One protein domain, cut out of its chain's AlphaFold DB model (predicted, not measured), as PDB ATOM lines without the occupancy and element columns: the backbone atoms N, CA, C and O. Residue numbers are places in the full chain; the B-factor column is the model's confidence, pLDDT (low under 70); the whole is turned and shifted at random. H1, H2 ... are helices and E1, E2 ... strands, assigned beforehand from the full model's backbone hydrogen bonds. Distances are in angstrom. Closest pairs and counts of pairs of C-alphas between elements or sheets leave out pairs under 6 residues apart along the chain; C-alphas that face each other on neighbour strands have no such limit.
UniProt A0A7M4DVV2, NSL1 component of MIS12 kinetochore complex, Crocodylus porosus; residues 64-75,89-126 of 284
ATOM      1  N   GLN A  64     208.919 153.853 124.927       64.31
ATOM      2  CA  GLN A  64     209.780 153.923 126.101       64.31
ATOM      3  C   GLN A  64     211.209 154.248 125.667       64.31
ATOM      4  O   GLN A  64     211.842 153.483 124.929       64.31
ATOM      5  N   GLN A  65     211.719 155.381 126.134       66.88
ATOM      6  CA  GLN A  65     213.106 155.785 125.941       66.88
ATOM      7  C   GLN A  65     213.811 155.935 127.288       66.88
ATOM      8  O   GLN A  65     213.218 156.308 128.291       66.88
ATOM      9  N   PHE A  66     215.106 155.623 127.302       54.44
ATOM     10  CA  PHE A  66     215.934 155.673 128.511       54.44
ATOM     11  C   PHE A  66     216.753 156.967 128.634       54.44
ATOM     12  O   PHE A  66     217.472 157.137 129.611       54.44
ATOM     13  N   SER A  67     216.710 157.863 127.641       60.38
ATOM     14  CA  SER A  67     217.493 159.105 127.656       60.38
ATOM     15  C   SER A  67     216.868 160.184 126.774       60.38
ATOM     16  O   SER A  67     216.462 159.891 125.646       60.38
ATOM     17  N   ARG A  68     216.877 161.432 127.270       61.28
ATOM     18  CA  ARG A  68     216.493 162.661 126.545       61.28
ATOM     19  C   ARG A  68     217.514 163.101 125.503       61.28
ATOM     20  O   ARG A  68     217.231 163.950 124.667       61.28
ATOM     21  N   LYS A  69     218.689 162.465 125.457       61.69
ATOM     22  CA  LYS A  69     219.794 162.825 124.553       61.69
ATOM     23  C   LYS A  69     219.450 162.744 123.053       61.69
ATOM     24  O   LYS A  69     220.216 163.236 122.229       61.69
ATOM     25  N   TRP A  70     218.298 162.170 122.687       59.44
ATOM     26  CA  TRP A  70     217.724 162.219 121.336       59.44
ATOM     27  C   TRP A  70     217.131 163.581 120.946       59.44
ATOM     28  O   TRP A  70     216.953 163.824 119.757       59.44
ATOM     29  N   GLU A  71     216.879 164.500 121.878       56.34
ATOM     30  CA  GLU A  71     216.493 165.887 121.561       56.34
ATOM     31  C   GLU A  71     217.569 166.595 120.730       56.34
ATOM     32  O   GLU A  71     217.260 167.338 119.797       56.34
ATOM     33  N   GLN A  72     218.845 166.251 120.956       61.19
ATOM     34  CA  GLN A  72     219.947 166.687 120.095       61.19
ATOM     35  C   GLN A  72     219.759 166.221 118.646       61.19
ATOM     36  O   GLN A  72     220.227 166.904 117.746       61.19
ATOM     37  N   ALA A  73     219.063 165.102 118.402       59.81
ATOM     38  CA  ALA A  73     218.739 164.593 117.069       59.81
ATOM     39  C   ALA A  73     217.522 165.293 116.429       59.81
ATOM     40  O   ALA A  73     217.486 165.430 115.207       59.81
ATOM     41  N   LEU A  74     216.560 165.789 117.221       59.50
ATOM     42  CA  LEU A  74     215.428 166.586 116.716       59.50
ATOM     43  C   LEU A  74     215.882 167.951 116.176       59.50
ATOM     44  O   LEU A  74     215.327 168.432 115.190       59.50
ATOM     45  N   GLY A  75     216.960 168.517 116.729       58.91
ATOM     46  CA  GLY A  75     217.623 169.712 116.191       58.91
ATOM     47  C   GLY A  75     218.263 169.540 114.799       58.91
ATOM     48  O   GLY A  75     218.622 170.539 114.182       58.91
ATOM     49  N   THR A  89     202.676 186.693 106.952       59.34
ATOM     50  CA  THR A  89     202.820 186.464 108.405       59.34
ATOM     51  C   THR A  89     201.954 185.299 108.911       59.34
ATOM     52  O   THR A  89     202.356 184.589 109.831       59.34
ATOM     53  N   SER A  90     200.813 185.033 108.264       65.62
ATOM     54  CA  SER A  90     199.956 183.871 108.531       65.62
ATOM     55  C   SER A  90     200.618 182.531 108.195       65.62
ATOM     56  O   SER A  90     200.410 181.571 108.927       65.62
ATOM     57  N   SER A  91     201.438 182.443 107.142       68.38
ATOM     58  CA  SER A  91     202.142 181.200 106.781       68.38
ATOM     59  C   SER A  91     203.217 180.849 107.809       68.38
ATOM     60  O   SER A  91     203.333 179.694 108.206       68.38
ATOM     61  N   ILE A  92     203.949 181.850 108.307       74.19
ATOM     62  CA  ILE A  92     204.943 181.672 109.376       74.19
ATOM     63  C   ILE A  92     204.259 181.206 110.667       74.19
ATOM     64  O   ILE A  92     204.720 180.258 111.298       74.19
ATOM     65  N   LEU A  93     203.126 181.815 111.028       75.19
ATOM     66  CA  LEU A  93     202.364 181.428 112.217       75.19
ATOM     67  C   LEU A  93     201.811 179.996 112.115       75.19
ATOM     68  O   LEU A  93     201.857 179.255 113.093       75.19
ATOM     69  N   ILE A  94     201.341 179.585 110.932       79.81
ATOM     70  CA  ILE A  94     200.871 178.214 110.673       79.81
ATOM     71  C   ILE A  94     202.015 177.208 110.808       79.81
ATOM     72  O   ILE A  94     201.821 176.153 111.407       79.81
ATOM     73  N   VAL A  95     203.205 177.528 110.291       79.62
ATOM     74  CA  VAL A  95     204.385 176.660 110.420       79.62
ATOM     75  C   VAL A  95     204.823 176.551 111.882       79.62
ATOM     76  O   VAL A  95     205.053 175.441 112.351       79.62
ATOM     77  N   ILE A  96     204.865 177.659 112.628       78.88
ATOM     78  CA  ILE A  96     205.191 177.648 114.064       78.88
ATOM     79  C   ILE A  96     204.181 176.797 114.840       78.88
ATOM     80  O   ILE A  96     204.577 175.924 115.606       78.88
ATOM     81  N   HIS A  97     202.886 176.998 114.603       82.94
ATOM     82  CA  HIS A  97     201.828 176.241 115.270       82.94
ATOM     83  C   HIS A  97     201.863 174.750 114.898       82.94
ATOM     84  O   HIS A  97     201.653 173.890 115.749       82.94
ATOM     85  N   PHE A  98     202.163 174.419 113.640       85.44
ATOM     86  CA  PHE A  98     202.337 173.034 113.206       85.44
ATOM     87  C   PHE A  98     203.535 172.368 113.891       85.44
ATOM     88  O   PHE A  98     203.407 171.240 114.361       85.44
ATOM     89  N   LEU A  99     204.671 173.064 113.988       82.44
ATOM     90  CA  LEU A  99     205.864 172.557 114.668       82.44
ATOM     91  C   LEU A  99     205.622 172.367 116.169       82.44
ATOM     92  O   LEU A  99     205.951 171.310 116.695       82.44
ATOM     93  N   GLN A 100     204.967 173.324 116.832       82.31
ATOM     94  CA  GLN A 100     204.588 173.212 118.245       82.31
ATOM     95  C   GLN A 100     203.617 172.054 118.491       82.31
ATOM     96  O   GLN A 100     203.793 171.289 119.439       82.31
ATOM     97  N   ASN A 101     202.619 171.875 117.623       88.62
ATOM     98  CA  ASN A 101     201.678 170.761 117.733       88.62
ATOM     99  C   ASN A 101     202.356 169.414 117.488       88.62
ATOM    100  O   ASN A 101     202.037 168.439 118.164       88.62
ATOM    101  N   PHE A 102     203.279 169.349 116.529       83.69
ATOM    102  CA  PHE A 102     204.062 168.148 116.267       83.69
ATOM    103  C   PHE A 102     204.954 167.798 117.460       83.69
ATOM    104  O   PHE A 102     204.937 166.657 117.912       83.69
ATOM    105  N   GLU A 103     205.676 168.772 118.009       79.94
ATOM    106  CA  GLU A 103     206.515 168.599 119.196       79.94
ATOM    107  C   GLU A 103     205.692 168.152 120.411       79.94
ATOM    108  O   GLU A 103     206.032 167.158 121.048       79.94
ATOM    109  N   THR A 104     204.554 168.802 120.669       80.50
ATOM    110  CA  THR A 104     203.638 168.427 121.760       80.50
ATOM    111  C   THR A 104     203.109 167.007 121.564       80.50
ATOM    112  O   THR A 104     203.128 166.204 122.493       80.50
ATOM    113  N   ALA A 105     202.710 166.646 120.340       82.50
ATOM    114  CA  ALA A 105     202.274 165.291 120.031       82.50
ATOM    115  C   ALA A 105     203.401 164.265 120.235       82.50
ATOM    116  O   ALA A 105     203.140 163.160 120.697       82.50
ATOM    117  N   VAL A 106     204.653 164.604 119.925       80.06
ATOM    118  CA  VAL A 106     205.807 163.729 120.175       80.06
ATOM    119  C   VAL A 106     206.040 163.561 121.680       80.06
ATOM    120  O   VAL A 106     206.143 162.425 122.145       80.06
ATOM    121  N   GLN A 107     206.034 164.649 122.455       76.94
ATOM    122  CA  GLN A 107     206.205 164.624 123.916       76.94
ATOM    123  C   GLN A 107     205.087 163.840 124.617       76.94
ATOM    124  O   GLN A 107     205.345 163.040 125.513       76.94
ATOM    125  N   GLU A 108     203.841 163.984 124.164       78.81
ATOM    126  CA  GLU A 108     202.707 163.209 124.671       78.81
ATOM    127  C   GLU A 108     202.751 161.731 124.275       78.81
ATOM    128  O   GLU A 108     202.004 160.935 124.838       78.81
ATOM    129  N   ASN A 109     203.583 161.325 123.315       79.88
ATOM    130  CA  ASN A 109     203.693 159.933 122.876       79.88
ATOM    131  C   ASN A 109     204.997 159.250 123.313       79.88
ATOM    132  O   ASN A 109     205.195 158.071 123.007       79.88
ATOM    133  N   ILE A 110     205.867 159.934 124.053       78.31
ATOM    134  CA  ILE A 110     207.098 159.359 124.603       78.31
ATOM    135  C   ILE A 110     206.988 159.322 126.126       78.31
ATOM    136  O   ILE A 110     206.513 160.260 126.763       78.31
ATOM    137  N   THR A 111     207.413 158.210 126.718       78.88
ATOM    138  CA  THR A 111     207.636 158.110 128.163       78.88
ATOM    139  C   THR A 111     209.108 157.847 128.405       78.88
ATOM    140  O   THR A 111     209.730 157.018 127.730       78.88
ATOM    141  N   ILE A 112     209.679 158.565 129.367       74.69
ATOM    142  CA  ILE A 112     211.068 158.372 129.771       74.69
ATOM    143  C   ILE A 112     211.034 157.669 131.117       74.69
ATOM    144  O   ILE A 112     210.432 158.157 132.067       74.69
ATOM    145  N   ASN A 113     211.622 156.476 131.183       70.62
ATOM    146  CA  ASN A 113     211.608 155.624 132.380       70.62
ATOM    147  C   ASN A 113     210.201 155.317 132.954       70.62
ATOM    148  O   ASN A 113     210.080 155.016 134.135       70.62
ATOM    149  N   GLY A 114     209.151 155.348 132.122       72.06
ATOM    150  CA  GLY A 114     207.768 155.047 132.526       72.06
ATOM    151  C   GLY A 114     206.957 156.249 133.019       72.06
ATOM    152  O   GLY A 114     205.741 156.130 133.137       72.06
ATOM    153  N   GLU A 115     207.594 157.403 133.212       74.31
ATOM    154  CA  GLU A 115     206.927 158.655 133.578       74.31
ATOM    155  C   GLU A 115     206.611 159.490 132.320       74.31
ATOM    156  O   GLU A 115     207.314 159.379 131.297       74.31
ATOM    157  N   PRO A 116     205.542 160.310 132.336       75.81
ATOM    158  CA  PRO A 116     205.247 161.222 131.238       75.81
ATOM    159  C   PRO A 116     206.390 162.227 131.044       75.81
ATOM    160  O   PRO A 116     207.118 162.574 131.976       75.81
ATOM    161  N   TRP A 117     206.550 162.708 129.811       73.50
ATOM    162  CA  TRP A 117     207.626 163.624 129.425       73.50
ATOM    163  C   TRP A 117     207.693 164.896 130.291       73.50
ATOM    164  O   TRP A 117     208.761 165.455 130.490       73.50
ATOM    165  N   GLN A 118     206.585 165.367 130.858       71.31
ATOM    166  CA  GLN A 118     206.581 166.549 131.729       71.31
ATOM    167  C   GLN A 118     207.104 166.275 133.150       71.31
ATOM    168  O   GLN A 118     207.524 167.207 133.827       71.31
ATOM    169  N   GLU A 119     207.068 165.023 133.607       67.31
ATOM    170  CA  GLU A 119     207.385 164.640 134.994       67.31
ATOM    171  C   GLU A 119     208.754 163.972 135.122       67.31
ATOM    172  O   GLU A 119     209.238 163.739 136.230       67.31
ATOM    173  N   THR A 120     209.413 163.680 133.999       62.53
ATOM    174  CA  THR A 120     210.785 163.194 134.053       62.53
ATOM    175  C   THR A 120     211.723 164.341 134.401       62.53
ATOM    176  O   THR A 120     211.878 165.279 133.626       62.53
ATOM    177  N   SER A 121     212.344 164.238 135.575       57.06
ATOM    178  CA  SER A 121     213.471 165.068 135.994       57.06
ATOM    179  C   SER A 121     214.523 165.114 134.883       57.06
ATOM    180  O   SER A 121     214.889 164.069 134.329       57.06
ATOM    181  N   ASP A 122     215.002 166.314 134.556       58.72
ATOM    182  CA  ASP A 122     216.160 166.526 133.691       58.72
ATOM    183  C   ASP A 122     217.429 166.091 134.448       58.72
ATOM    184  O   ASP A 122     218.278 166.894 134.823       58.72
ATOM    185  N   GLU A 123     217.560 164.785 134.692       57.66
ATOM    186  CA  GLU A 123     218.716 164.154 135.351       57.66
ATOM    187  C   GLU A 123     220.039 164.430 134.605       57.66
ATOM    188  O   GLU A 123     221.126 164.240 135.152       57.66
ATOM    189  N   ASP A 124     219.955 164.884 133.350       55.94
ATOM    190  CA  ASP A 124     221.094 165.271 132.518       55.94
ATOM    191  C   ASP A 124     221.655 166.668 132.864       55.94
ATOM    192  O   ASP A 124     222.747 167.012 132.404       55.94
ATOM    193  N   GLU A 125     220.973 167.459 133.702       58.19
ATOM    194  CA  GLU A 125     221.420 168.794 134.115       58.19
ATOM    195  C   GLU A 125     221.983 168.813 135.540       58.19
ATOM    196  O   GLU A 125     221.740 169.727 136.326       58.19
ATOM    197  N   LEU A 126     222.800 167.812 135.883       57.81
ATOM    198  CA  LEU A 126     223.692 167.938 137.032       57.81
ATOM    199  C   LEU A 126     224.662 169.081 136.714       57.81
ATOM    200  O   LEU A 126     225.627 168.925 135.958       57.81
TER     201      LEU A 126
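What this domain is: This is residues 64 to 75 and 89 to 126 of the 284 residues of the protein "NSL1 component of MIS12 kinetochore complex" of Crocodylus porosus (UniProt A0A7M4DVV2). One long helix, H2, reaches out as an arm, with residues 89 to 102 sticking out free, from a small head that holds the short helix H1, the short strand E1 and the loop stretch 113 to 126. The printed part has 50 residues, with two named helices and one named strand in the order H1, H2, E1; its class is mostly helix. It is loose, with a radius of gyration of the C-alphas of 13.4 A, and only just elongated, spanning 39 by 20 by 15 A.

Where its parts are: Begin at Gln 64, then find C-alpha 68 at (216.493, 162.661, 126.545), where H1, residues 68 to 74, starts. After the cut, find C-alpha 89 at (202.820, 186.464, 108.405); from there H2, residues 89 to 109, runs 30.2 A to C-alpha 109. E1, residues 110 to 112, follows and ends with C-alpha 112 at (211.068, 158.372, 129.771).

How they stand to each other: Look first at H1 and E1, whose closest C-alphas, those of Arg 68 and Ile 112, are 7.6 A apart. H1 and H2 are apart. H2 and E1 meet only through their link, which is tight. E1 pairs with no named strand, but its residues 111 to 112 pair with residues 64 to 65, parallel, and with residues 115 to 116, antiparallel. In H2 every O i to N i+4 pair is within hydrogen-bond range; in H1 1 of 3 is, beside 3 of 4 O i to N i+3 pairs.

The domain as a whole: The two C-alphas farthest apart, those of Ser 90 and Leu 126, are 40.4 A apart. Residues 76 to 88 are not printed, and C-alphas 75 and 89 are 23.7 A apart across this cut. Mean pLDDT of the printed part is 70.3; residues 64 to 75, 89 to 91 and 119 to 126 are under 70.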